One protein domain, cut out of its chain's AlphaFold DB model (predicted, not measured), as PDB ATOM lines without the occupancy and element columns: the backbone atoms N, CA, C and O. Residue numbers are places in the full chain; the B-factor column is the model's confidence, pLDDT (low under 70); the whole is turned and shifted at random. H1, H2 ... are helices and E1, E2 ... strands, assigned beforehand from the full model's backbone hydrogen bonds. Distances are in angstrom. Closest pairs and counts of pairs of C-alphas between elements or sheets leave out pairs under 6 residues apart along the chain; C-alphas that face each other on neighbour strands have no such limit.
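This is residues 670 to 755 of the 959 residues of the protein "Hypothetical protein" of Symbiodinium natans (UniProt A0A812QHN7). Two strand hairpins, E1 with E2 and E3 with E4, stand side by side and make one twisted four-stranded sheet, with H1 over one face at its E2 and E1 half and H2 by the ends of E1 and E4, where it only grazes the sheet. A long stretch with no named element, residues 704 to 718, passes the E2 edge on its way from E2 to H2. The printed part has 86 residues, with two named helices and four named strands in the order H1 E1 E2 H2 E3 E4; the sheet is mixed, in the order E2 E1 E4 E3. The class is mixed, helices and strands, though under half of the residues are in named elements. The whole is compact, with a radius of gyration of the C-alphas of 12.9 A and spans of 36 by 27 by 20 A.

The inner strands E1, residues 688 to 693, and E4, residues 750 to 753, are parallel neighbours at 13 degrees, with N 752 and O 691 3.0 A apart, within hydrogen-bond range. The edge strand E2, residues 700 to 703, is antiparallel to E1 at 169 degrees and forms a hairpin with it; N 692 and O 700 are 2.8 A apart. The other edge strand, E3, residues 740 to 743, forms a hairpin with E4, antiparallel at 161 degrees, with N 742 and O 751 3.1 A apart. From edge to edge the strands' lines turn by 41 degrees. H1, residues 676 to 685, is on the sheet over E2 and E1 at a height of 11.6 A, and only just stands up from it, its line rising 40.4 degrees out of the local plane. Its closest C-alphas to E2 are those of Leu 683 and Val 701, 7.9 A apart. H2, residues 719 to 728, only grazes the sheet with residues 721 to 726; its closest C-alphas to E1 are those of Leu 722 and Leu 693, 7.3 A apart. H1 and H2 are apart. E2, H2 and E3 form a split strand-helix-strand unit, two strands running the same way with E1 and E4 between them, and its crossover is left-handed. In H1 and H2 every O i to N i+4 pair is within hydrogen-bond range.

E1, the longest strand, measures 13.6 A from C-alpha 688 at (-16.156, 49.632, 10.612) to C-alpha 693. H1 begins at C-alpha 676 at (-5.658, 44.893, 20.160) and measures 14.1 A; H2 measures 14.6 A. E2 measures 9.5 A, and E3 and E4 9.9 A each; E4 ends at C-alpha 753 at (-23.026, 50.827, 23.879).

The C-alphas of Gly 706 and Thr 735, the two farthest apart, are 36.8 A apart. The printed part has no cut. The links E2 to H2, 15 residues, and H2 to E3, 11 residues, are long. The mean pLDDT of the printed part is 71.8; residues 704 to 706 and 732 to 755 are under 70, and E3 has a mean of 49 and E4 of 52.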
ATOM      1  N   ILE A 670     -12.046  39.615  26.211       83.19
ATOM      2  CA  ILE A 670     -12.407  39.813  24.799       83.19
ATOM      3  C   ILE A 670     -11.136  39.926  23.944       83.19
ATOM      4  O   ILE A 670     -11.070  39.366  22.851       83.19
ATOM      5  N   LEU A 671     -10.112  40.608  24.464       87.31
ATOM      6  CA  LEU A 671      -8.827  40.819  23.787       87.31
ATOM      7  C   LEU A 671      -7.921  39.571  23.763       87.31
ATOM      8  O   LEU A 671      -6.939  39.542  23.026       87.31
ATOM      9  N   GLN A 672      -8.234  38.527  24.535       87.38
ATOM     10  CA  GLN A 672      -7.515  37.245  24.504       87.38
ATOM     11  C   GLN A 672      -7.765  36.454  23.214       87.38
ATOM     12  O   GLN A 672      -6.909  35.672  22.808       87.38
ATOM     13  N   GLU A 673      -8.916  36.649  22.567       87.88
ATOM     14  CA  GLU A 673      -9.237  35.973  21.304       87.88
ATOM     15  C   GLU A 673      -8.655  36.699  20.085       87.88
ATOM     16  O   GLU A 673      -8.391  36.068  19.061       87.88
ATOM     17  N   LEU A 674      -8.444  38.016  20.188       87.50
ATOM     18  CA  LEU A 674      -7.837  38.827  19.140       87.50
ATOM     19  C   LEU A 674      -7.064  39.991  19.764       87.50
ATOM     20  O   LEU A 674      -7.654  40.837  20.440       87.50
ATOM     21  N   ALA A 675      -5.754  40.045  19.517       88.56
ATOM     22  CA  ALA A 675      -4.904  41.081  20.086       88.56
ATOM     23  C   ALA A 675      -5.370  42.485  19.636       88.56
ATOM     24  O   ALA A 675      -5.800  42.645  18.489       88.56
ATOM     25  N   PRO A 676      -5.248  43.525  20.486       90.62
ATOM     26  CA  PRO A 676      -5.658  44.893  20.160       90.62
ATOM     27  C   PRO A 676      -5.241  45.412  18.769       90.62
ATOM     28  O   PRO A 676      -6.115  45.911  18.058       90.62
ATOM     29  N   PRO A 677      -3.973  45.267  18.320       87.94
ATOM     30  CA  PRO A 677      -3.569  45.747  16.995       87.94
ATOM     31  C   PRO A 677      -4.230  44.971  15.847       87.94
ATOM     32  O   PRO A 677      -4.539  45.557  14.809       87.94
ATOM     33  N   ASP A 678      -4.511  43.680  16.036       89.38
ATOM     34  CA  ASP A 678      -5.191  42.855  15.034       89.38
ATOM     35  C   ASP A 678      -6.677  43.218  14.938       89.38
ATOM     36  O   ASP A 678      -7.230  43.290  13.839       89.38
ATOM     37  N   LEU A 679      -7.318  43.524  16.074       88.94
ATOM     38  CA  LEU A 679      -8.687  44.038  16.097       88.94
ATOM     39  C   LEU A 679      -8.769  45.429  15.449       88.94
ATOM     40  O   LEU A 679      -9.684  45.675  14.666       88.94
ATOM     41  N   ALA A 680      -7.799  46.314  15.695       86.56
ATOM     42  CA  ALA A 680      -7.732  47.629  15.055       86.56
ATOM     43  C   ALA A 680      -7.568  47.505  13.535       86.56
ATOM     44  O   ALA A 680      -8.308  48.122  12.766       86.56
ATOM     45  N   ALA A 681      -6.645  46.649  13.084       85.50
ATOM     46  CA  ALA A 681      -6.439  46.360  11.669       85.50
ATOM     47  C   ALA A 681      -7.692  45.748  11.018       85.50
ATOM     48  O   ALA A 681      -8.038  46.091   9.883       85.50
ATOM     49  N   LEU A 682      -8.414  44.884  11.736       85.88
ATOM     50  CA  LEU A 682      -9.679  44.315  11.278       85.88
ATOM     51  C   LEU A 682     -10.773  45.390  11.157       85.88
ATOM     52  O   LEU A 682     -11.447  45.472  10.133       85.88
ATOM     53  N   LEU A 683     -10.930  46.263  12.151       86.25
ATOM     54  CA  LEU A 683     -11.916  47.349  12.110       86.25
ATOM     55  C   LEU A 683     -11.605  48.375  11.006       86.25
ATOM     56  O   LEU A 683     -12.519  48.824  10.315       86.25
ATOM     57  N   HIS A 684     -10.329  48.689  10.770       83.38
ATOM     58  CA  HIS A 684      -9.921  49.550   9.658       83.38
ATOM     59  C   HIS A 684     -10.126  48.889   8.294       83.38
ATOM     60  O   HIS A 684     -10.673  49.513   7.389       83.38
ATOM     61  N   SER A 685      -9.726  47.623   8.133       82.25
ATOM     62  CA  SER A 685      -9.872  46.907   6.855       82.25
ATOM     63  C   SER A 685     -11.330  46.658   6.468       82.25
ATOM     64  O   SER A 685     -11.641  46.595   5.282       82.25
ATOM     65  N   THR A 686     -12.227  46.571   7.453       78.56
ATOM     66  CA  THR A 686     -13.676  46.438   7.244       78.56
ATOM     67  C   THR A 686     -14.406  47.780   7.159       78.56
ATOM     68  O   THR A 686     -15.632  47.800   7.018       78.56
ATOM     69  N   CYS A 687     -13.684  48.906   7.259       80.56
ATOM     70  CA  CYS A 687     -14.251  50.252   7.343       80.56
ATOM     71  C   CYS A 687     -15.411  50.313   8.357       80.56
ATOM     72  O   CYS A 687     -16.518  50.775   8.062       80.56
ATOM     73  N   ALA A 688     -15.172  49.762   9.548       75.69
ATOM     74  CA  ALA A 688     -16.156  49.632  10.612       75.69
ATOM     75  C   ALA A 688     -16.720  50.999  11.022       75.69
ATOM     76  O   ALA A 688     -16.029  51.805  11.637       75.69
ATOM     77  N   GLN A 689     -17.993  51.262  10.728       72.62
ATOM     78  CA  GLN A 689     -18.642  52.529  11.089       72.62
ATOM     79  C   GLN A 689     -19.138  52.523  12.536       72.62
ATOM     80  O   GLN A 689     -19.140  53.558  13.201       72.62
ATOM     81  N   LYS A 690     -19.577  51.353  13.017       77.62
ATOM     82  CA  LYS A 690     -20.176  51.183  14.343       77.62
ATOM     83  C   LYS A 690     -19.690  49.897  15.001       77.62
ATOM     84  O   LYS A 690     -19.784  48.829  14.394       77.62
ATOM     85  N   LEU A 691     -19.234  50.009  16.246       81.62
ATOM     86  CA  LEU A 691     -18.997  48.882  17.149       81.62
ATOM     87  C   LEU A 691     -20.182  48.770  18.118       81.62
ATOM     88  O   LEU A 691     -20.544  49.766  18.749       81.62
ATOM     89  N   VAL A 692     -20.800  47.591  18.206       80.94
ATOM     90  CA  VAL A 692     -21.967  47.320  19.056       80.94
ATOM     91  C   VAL A 692     -21.598  46.289  20.116       80.94
ATOM     92  O   VAL A 692     -21.211  45.161  19.802       80.94
ATOM     93  N   LEU A 693     -21.762  46.694  21.374       84.88
ATOM     94  CA  LEU A 693     -21.537  45.871  22.559       84.88
ATOM     95  C   LEU A 693     -22.886  45.653  23.254       84.88
ATOM     96  O   LEU A 693     -23.534  46.623  23.649       84.88
ATOM     97  N   GLN A 694     -23.325  44.394  23.361       80.56
ATOM     98  CA  GLN A 694     -24.625  44.026  23.930       80.56
ATOM     99  C   GLN A 694     -24.499  42.780  24.813       80.56
ATOM    100  O   GLN A 694     -23.872  41.799  24.414       80.56
ATOM    101  N   GLU A 695     -25.143  42.803  25.982       86.50
ATOM    102  CA  GLU A 695     -25.103  41.703  26.947       86.50
ATOM    103  C   GLU A 695     -25.596  40.384  26.331       86.50
ATOM    104  O   GLU A 695     -26.608  40.342  25.623       86.50
ATOM    105  N   GLY A 696     -24.851  39.306  26.574       84.12
ATOM    106  CA  GLY A 696     -25.119  37.970  26.044       84.12
ATOM    107  C   GLY A 696     -24.841  37.825  24.545       84.12
ATOM    108  O   GLY A 696     -25.090  36.763  23.971       84.12
ATOM    109  N   ARG A 697     -24.325  38.867  23.877       86.00
ATOM    110  CA  ARG A 697     -24.004  38.843  22.445       86.00
ATOM    111  C   ARG A 697     -22.519  39.029  22.200       86.00
ATOM    112  O   ARG A 697     -21.802  39.623  22.992       86.00
ATOM    113  N   ARG A 698     -22.054  38.497  21.072       90.38
ATOM    114  CA  ARG A 698     -20.697  38.739  20.567       90.38
ATOM    115  C   ARG A 698     -20.553  40.196  20.148       90.38
ATOM    116  O   ARG A 698     -21.560  40.826  19.821       90.38
ATOM    117  N   ILE A 699     -19.321  40.697  20.105       89.38
ATOM    118  CA  ILE A 699     -19.043  42.012  19.523       89.38
ATOM    119  C   ILE A 699     -19.561  42.029  18.088       89.38
ATOM    120  O   ILE A 699     -19.193  41.181  17.273       89.38
ATOM    121  N   GLN A 700     -20.425  42.992  17.781       86.62
ATOM    122  CA  GLN A 700     -20.937  43.175  16.429       86.62
ATOM    123  C   GLN A 700     -20.315  44.426  15.827       86.62
ATOM    124  O   GLN A 700     -20.199  45.465  16.476       86.62
ATOM    125  N   VAL A 701     -19.921  44.320  14.567       83.75
ATOM    126  CA  VAL A 701     -19.376  45.432  13.795       83.75
ATOM    127  C   VAL A 701     -20.295  45.692  12.623       83.75
ATOM    128  O   VAL A 701     -20.843  44.766  12.026       83.75
ATOM    129  N   VAL A 702     -20.461  46.966  12.295       78.25
ATOM    130  CA  VAL A 702     -21.259  47.433  11.164       78.25
ATOM    131  C   VAL A 702     -20.292  47.975  10.107       78.25
ATOM    132  O   VAL A 702     -19.893  49.139  10.196       78.25
ATOM    133  N   PRO A 703     -19.847  47.144   9.147       78.12
ATOM    134  CA  PRO A 703     -18.779  47.499   8.210       78.12
ATOM    135  C   PRO A 703     -19.325  48.265   7.006       78.12
ATOM    136  O   PRO A 703     -20.307  47.811   6.423       78.12
ATOM    137  N   SER A 704     -18.744  49.394   6.587       54.53
ATOM    138  CA  SER A 704     -19.302  50.178   5.463       54.53
ATOM    139  C   SER A 704     -19.404  49.392   4.144       54.53
ATOM    140  O   SER A 704     -20.181  49.759   3.271       54.53
ATOM    141  N   THR A 705     -18.666  48.288   4.009       58.06
ATOM    142  CA  THR A 705     -18.712  47.357   2.874       58.06
ATOM    143  C   THR A 705     -18.810  45.907   3.368       58.06
ATOM    144  O   THR A 705     -18.392  45.597   4.484       58.06
ATOM    145  N   GLY A 706     -19.397  45.010   2.563       49.50
ATOM    146  CA  GLY A 706     -19.702  43.611   2.915       49.50
ATOM    147  C   GLY A 706     -18.470  42.730   3.147       49.50
ATOM    148  O   GLY A 706     -18.136  41.893   2.318       49.50
ATOM    149  N   SER A 707     -17.799  42.938   4.275       74.19
ATOM    150  CA  SER A 707     -16.537  42.294   4.636       74.19
ATOM    151  C   SER A 707     -16.735  41.084   5.558       74.19
ATOM    152  O   SER A 707     -17.756  40.959   6.237       74.19
ATOM    153  N   ASP A 708     -15.742  40.189   5.600       71.69
ATOM    154  CA  ASP A 708     -15.797  38.952   6.388       71.69
ATOM    155  C   ASP A 708     -15.648  39.227   7.897       71.69
ATOM    156  O   ASP A 708     -14.551  39.430   8.419       71.69
ATOM    157  N   LEU A 709     -16.778  39.214   8.607       77.88
ATOM    158  CA  LEU A 709     -16.865  39.452  10.051       77.88
ATOM    159  C   LEU A 709     -16.538  38.210  10.899       77.88
ATOM    160  O   LEU A 709     -16.602  38.275  12.128       77.88
ATOM    161  N   ARG A 710     -16.172  37.072  10.288       82.88
ATOM    162  CA  ARG A 710     -15.878  35.823  11.023       82.88
ATOM    163  C   ARG A 710     -14.630  35.906  11.904       82.88
ATOM    164  O   ARG A 710     -14.484  35.089  12.806       82.88
ATOM    165  N   LYS A 711     -13.761  36.893  11.665       85.56
ATOM    166  CA  LYS A 711     -12.531  37.133  12.437       85.56
ATOM    167  C   LYS A 711     -12.745  37.944  13.719       85.56
ATOM    168  O   LYS A 711     -11.780  38.181  14.435       85.56
ATOM    169  N   LEU A 712     -13.971  38.390  14.006       90.56
ATOM    170  CA  LEU A 712     -14.263  39.070  15.266       90.56
ATOM    171  C   LEU A 712     -14.200  38.097  16.454       90.56
ATOM    172  O   LEU A 712     -14.535  36.918  16.278       90.56
ATOM    173  N   PRO A 713     -13.844  38.589  17.658       90.38
ATOM    174  CA  PRO A 713     -13.946  37.814  18.888       90.38
ATOM    175  C   PRO A 713     -15.333  37.171  19.040       90.38
ATOM    176  O   PRO A 713     -16.375  37.816  18.890       90.38
ATOM    177  N   GLN A 714     -15.335  35.873  19.317       89.69
ATOM    178  CA  GLN A 714     -16.500  35.034  19.564       89.69
ATOM    179  C   GLN A 714     -16.954  35.061  21.031       89.69
ATOM    180  O   GLN A 714     -18.054  34.568  21.326       89.69
ATOM    181  N   ALA A 715     -16.159  35.649  21.930       90.31
ATOM    182  CA  ALA A 715     -16.545  35.938  23.304       90.31
ATOM    183  C   ALA A 715     -17.848  36.757  23.359       90.31
ATOM    184  O   ALA A 715     -18.007  37.780  22.688       90.31
ATOM    185  N   GLN A 716     -18.805  36.299  24.167       91.25
ATOM    186  CA  GLN A 716     -20.027  37.054  24.450       91.25
ATOM    187  C   GLN A 716     -19.733  38.133  25.489       91.25
ATOM    188  O   GLN A 716     -19.161  37.826  26.532       91.25
ATOM    189  N   VAL A 717     -20.167  39.363  25.232       88.94
ATOM    190  CA  VAL A 717     -20.078  40.486  26.166       88.94
ATOM    191  C   VAL A 717     -21.013  40.213  27.346       88.94
ATOM    192  O   VAL A 717     -22.208  39.980  27.165       88.94
ATOM    193  N   THR A 718     -20.478  40.186  28.560       89.62
ATOM    194  CA  THR A 718     -21.249  39.998  29.798       89.62
ATOM    195  C   THR A 718     -21.764  41.332  30.331       89.62
ATOM    196  O   THR A 718     -21.351  42.399  29.882       89.62
ATOM    197  N   HIS A 719     -22.658  41.280  31.319       84.62
ATOM    198  CA  HIS A 719     -23.093  42.476  32.037       84.62
ATOM    199  C   HIS A 719     -21.908  43.245  32.640       84.62
ATOM    200  O   HIS A 719     -21.791  44.454  32.475       84.62
ATOM    201  N   GLN A 720     -20.998  42.515  33.289       84.94
ATOM    202  CA  GLN A 720     -19.819  43.075  33.941       84.94
ATOM    203  C   GLN A 720     -18.878  43.753  32.932       84.94
ATOM    204  O   GLN A 720     -18.419  44.863  33.187       84.94
ATOM    205  N   ASP A 721     -18.686  43.148  31.753       85.06
ATOM    206  CA  ASP A 721     -17.911  43.742  30.656       85.06
ATOM    207  C   ASP A 721     -18.482  45.113  30.241       85.06
ATOM    208  O   ASP A 721     -17.735  46.062  30.020       85.06
ATOM    209  N   LEU A 722     -19.810  45.249  30.147       81.25
ATOM    210  CA  LEU A 722     -20.448  46.522  29.787       81.25
ATOM    211  C   LEU A 722     -20.296  47.585  30.876       81.25
ATOM    212  O   LEU A 722     -20.113  48.756  30.547       81.25
ATOM    213  N   VAL A 723     -20.363  47.189  32.150       77.69
ATOM    214  CA  VAL A 723     -20.176  48.092  33.295       77.69
ATOM    215  C   VAL A 723     -18.746  48.633  33.333       77.69
ATOM    216  O   VAL A 723     -18.557  49.833  33.521       77.69
ATOM    217  N   GLU A 724     -17.748  47.779  33.102       80.88
ATOM    218  CA  GLU A 724     -16.334  48.173  33.054       80.88
ATOM    219  C   GLU A 724     -16.058  49.134  31.892       80.88
ATOM    220  O   GLU A 724     -15.495  50.209  32.100       80.88
ATOM    221  N   ILE A 725     -16.556  48.821  30.692       80.44
ATOM    222  CA  ILE A 725     -16.409  49.687  29.512       80.44
ATOM    223  C   ILE A 725     -17.118  51.030  29.726       80.44
ATOM    224  O   ILE A 725     -16.587  52.080  29.363       80.44
ATOM    225  N   ALA A 726     -18.310  51.029  30.330       74.88
ATOM    226  CA  ALA A 726     -19.034  52.258  30.641       74.88
ATOM    227  C   ALA A 726     -18.267  53.134  31.644       74.88
ATOM    228  O   ALA A 726     -18.153  54.344  31.433       74.88
ATOM    229  N   ALA A 727     -17.690  52.529  32.687       76.25
ATOM    230  CA  ALA A 727     -16.865  53.230  33.664       76.25
ATOM    231  C   ALA A 727     -15.604  53.838  33.024       76.25
ATOM    232  O   ALA A 727     -15.301  55.008  33.260       76.25
ATOM    233  N   GLU A 728     -14.909  53.096  32.157       74.62
ATOM    234  CA  GLU A 728     -13.706  53.581  31.467       74.62
ATOM    235  C   GLU A 728     -13.982  54.663  30.414       74.62
ATOM    236  O   GLU A 728     -13.100  55.468  30.094       74.62
ATOM    237  N   LEU A 729     -15.196  54.715  29.864       71.81
ATOM    238  CA  LEU A 729     -15.638  55.785  28.965       71.81
ATOM    239  C   LEU A 729     -16.210  57.001  29.709       71.81
ATOM    240  O   LEU A 729     -16.573  57.991  29.073       71.81
ATOM    241  N   GLY A 730     -16.259  56.959  31.045       73.81
ATOM    242  CA  GLY A 730     -16.793  58.042  31.872       73.81
ATOM    243  C   GLY A 730     -18.318  58.170  31.809       73.81
ATOM    244  O   GLY A 730     -18.857  59.236  32.097       73.81
ATOM    245  N   LEU A 731     -19.028  57.103  31.429       71.94
ATOM    246  CA  LEU A 731     -20.488  57.064  31.411       71.94
ATOM    247  C   LEU A 731     -20.985  56.803  32.843       71.94
ATOM    248  O   LEU A 731     -20.830  55.709  33.380       71.94
ATOM    249  N   SER A 732     -21.549  57.821  33.498       51.91
ATOM    250  CA  SER A 732     -22.012  57.731  34.891       51.91
ATOM    251  C   SER A 732     -23.100  56.662  35.069       51.91
ATOM    252  O   SER A 732     -24.111  56.692  34.364       51.91
ATOM    253  N   GLY A 733     -22.912  55.753  36.035       47.22
ATOM    254  CA  GLY A 733     -23.788  54.613  36.342       47.22
ATOM    255  C   GLY A 733     -25.159  54.980  36.923       47.22
ATOM    256  O   GLY A 733     -25.456  54.669  38.075       47.22
ATOM    257  N   GLY A 734     -26.004  55.643  36.134       39.34
ATOM    258  CA  GLY A 734     -27.422  55.824  36.438       39.34
ATOM    259  C   GLY A 734     -28.210  54.542  36.161       39.34
ATOM    260  O   GLY A 734     -28.057  53.925  35.110       39.34
ATOM    261  N   THR A 735     -29.070  54.135  37.095       39.19
ATOM    262  CA  THR A 735     -29.972  52.982  36.962       39.19
ATOM    263  C   THR A 735     -31.071  53.267  35.933       39.19
ATOM    264  O   THR A 735     -32.168  53.701  36.278       39.19
ATOM    265  N   GLY A 736     -30.763  53.052  34.654       40.72
ATOM    266  CA  GLY A 736     -31.682  53.154  33.520       40.72
ATOM    267  C   GLY A 736     -30.996  52.747  32.212       40.72
ATOM    268  O   GLY A 736     -29.771  52.738  32.132       40.72
ATOM    269  N   MET A 737     -31.769  52.374  31.185       37.78
ATOM    270  CA  MET A 737     -31.234  52.020  29.861       37.78
ATOM    271  C   MET A 737     -30.521  53.224  29.223       37.78
ATOM    272  O   MET A 737     -31.155  54.058  28.580       37.78
ATOM    273  N   CYS A 738     -29.201  53.312  29.374       39.94
ATOM    274  CA  CYS A 738     -28.383  54.298  28.677       39.94
ATOM    275  C   CYS A 738     -27.939  53.731  27.321       39.94
ATOM    276  O   CYS A 738     -27.299  52.682  27.255       39.94
ATOM    277  N   THR A 739     -28.266  54.426  26.232       46.34
ATOM    278  CA  THR A 739     -27.551  54.287  24.955       46.34
ATOM    279  C   THR A 739     -26.579  55.450  24.860       46.34
ATOM    280  O   THR A 739     -26.996  56.601  24.814       46.34
ATOM    281  N   ALA A 740     -25.281  55.161  24.870       47.59
ATOM    282  CA  ALA A 740     -24.248  56.173  24.681       47.59
ATOM    283  C   ALA A 740     -23.574  55.940  23.328       47.59
ATOM    284  O   ALA A 740     -23.073  54.845  23.052       47.59
ATOM    285  N   MET A 741     -23.598  56.961  22.471       48.69
ATOM    286  CA  MET A 741     -22.762  57.021  21.277       48.69
ATOM    287  C   MET A 741     -21.591  57.952  21.559       48.69
ATOM    288  O   MET A 741     -21.810  59.139  21.771       48.69
ATOM    289  N   GLN A 742     -20.366  57.430  21.534       52.06
ATOM    290  CA  GLN A 742     -19.167  58.256  21.677       52.06
ATOM    291  C   GLN A 742     -18.353  58.215  20.375       52.06
ATOM    292  O   GLN A 742     -18.068  57.119  19.867       52.06
ATOM    293  N   PRO A 743     -18.019  59.375  19.779       47.28
ATOM    294  CA  PRO A 743     -17.124  59.427  18.633       47.28
ATOM    295  C   PRO A 743     -15.683  59.134  19.068       47.28
ATOM    296  O   PRO A 743     -15.256  59.511  20.160       47.28
ATOM    297  N   VAL A 744     -14.915  58.481  18.197       53.34
ATOM    298  CA  VAL A 744     -13.463  58.358  18.373       53.34
ATOM    299  C   VAL A 744     -12.807  59.644  17.874       53.34
ATOM    300  O   VAL A 744     -13.008  60.030  16.721       53.34
ATOM    301  N   ASN A 745     -12.004  60.302  18.716       44.88
ATOM    302  CA  ASN A 745     -11.278  61.513  18.326       44.88
ATOM    303  C   ASN A 745     -10.463  61.280  17.039       44.88
ATOM    304  O   ASN A 745      -9.688  60.324  16.935       44.88
ATOM    305  N   GLY A 746     -10.663  62.160  16.052       45.00
ATOM    306  CA  GLY A 746      -9.923  62.151  14.787       45.00
ATOM    307  C   GLY A 746     -10.334  61.079  13.766       45.00
ATOM    308  O   GLY A 746      -9.553  60.821  12.852       45.00
ATOM    309  N   GLY A 747     -11.511  60.442  13.885       52.16
ATOM    310  CA  GLY A 747     -11.954  59.403  12.938       52.16
ATOM    311  C   GLY A 747     -13.466  59.333  12.675       52.16
ATOM    312  O   GLY A 747     -14.271  59.932  13.378       52.16
ATOM    313  N   ILE A 748     -13.854  58.550  11.658       44.31
ATOM    314  CA  ILE A 748     -15.260  58.273  11.273       44.31
ATOM    315  C   ILE A 748     -15.935  57.182  12.131       44.31
ATOM    316  O   ILE A 748     -17.089  56.825  11.898       44.31
ATOM    317  N   HIS A 749     -15.210  56.621  13.101       45.09
ATOM    318  CA  HIS A 749     -15.653  55.487  13.907       45.09
ATOM    319  C   HIS A 749     -16.563  55.942  15.056       45.09
ATOM    320  O   HIS A 749     -16.219  56.854  15.811       45.09
ATOM    321  N   ARG A 750     -17.713  55.276  15.217       54.56
ATOM    322  CA  ARG A 750     -18.630  55.475  16.348       54.56
ATOM    323  C   ARG A 750     -18.710  54.211  17.192       54.56
ATOM    324  O   ARG A 750     -18.821  53.105  16.659       54.56
ATOM    325  N   VAL A 751     -18.729  54.363  18.510       52.50
ATOM    326  CA  VAL A 751     -19.017  53.246  19.415       52.50
ATOM    327  C   VAL A 751     -20.386  53.452  20.014       52.50
ATOM    328  O   VAL A 751     -20.691  54.525  20.523       52.50
ATOM    329  N   SER A 752     -21.237  52.438  19.888       51.62
ATOM    330  CA  SER A 752     -22.559  52.438  20.496       51.62
ATOM    331  C   SER A 752     -22.629  51.329  21.517       51.62
ATOM    332  O   SER A 752     -22.582  50.144  21.180       51.62
ATOM    333  N   ILE A 753     -22.788  51.734  22.766       49.69
ATOM    334  CA  ILE A 753     -23.026  50.827  23.879       49.69
ATOM    335  C   ILE A 753     -24.527  50.855  24.100       49.69
ATOM    336  O   ILE A 753     -25.089  51.909  24.400       49.69
ATOM    337  N   GLY A 754     -25.196  49.738  23.824       38.06
ATOM    338  CA  GLY A 754     -26.649  49.719  23.778       38.06
ATOM    339  C   GLY A 754     -27.241  48.364  24.118       38.06
ATOM    340  O   GLY A 754     -26.909  47.342  23.519       38.06
ATOM    341  N   TYR A 755     -28.225  48.391  25.007       35.97
ATOM    342  CA  TYR A 755     -29.207  47.330  25.158       35.97
ATOM    343  C   TYR A 755     -30.297  47.482  24.066       35.97
ATOM    344  O   TYR A 755     -31.400  47.932  24.343       35.97
TER     345      TYR A 755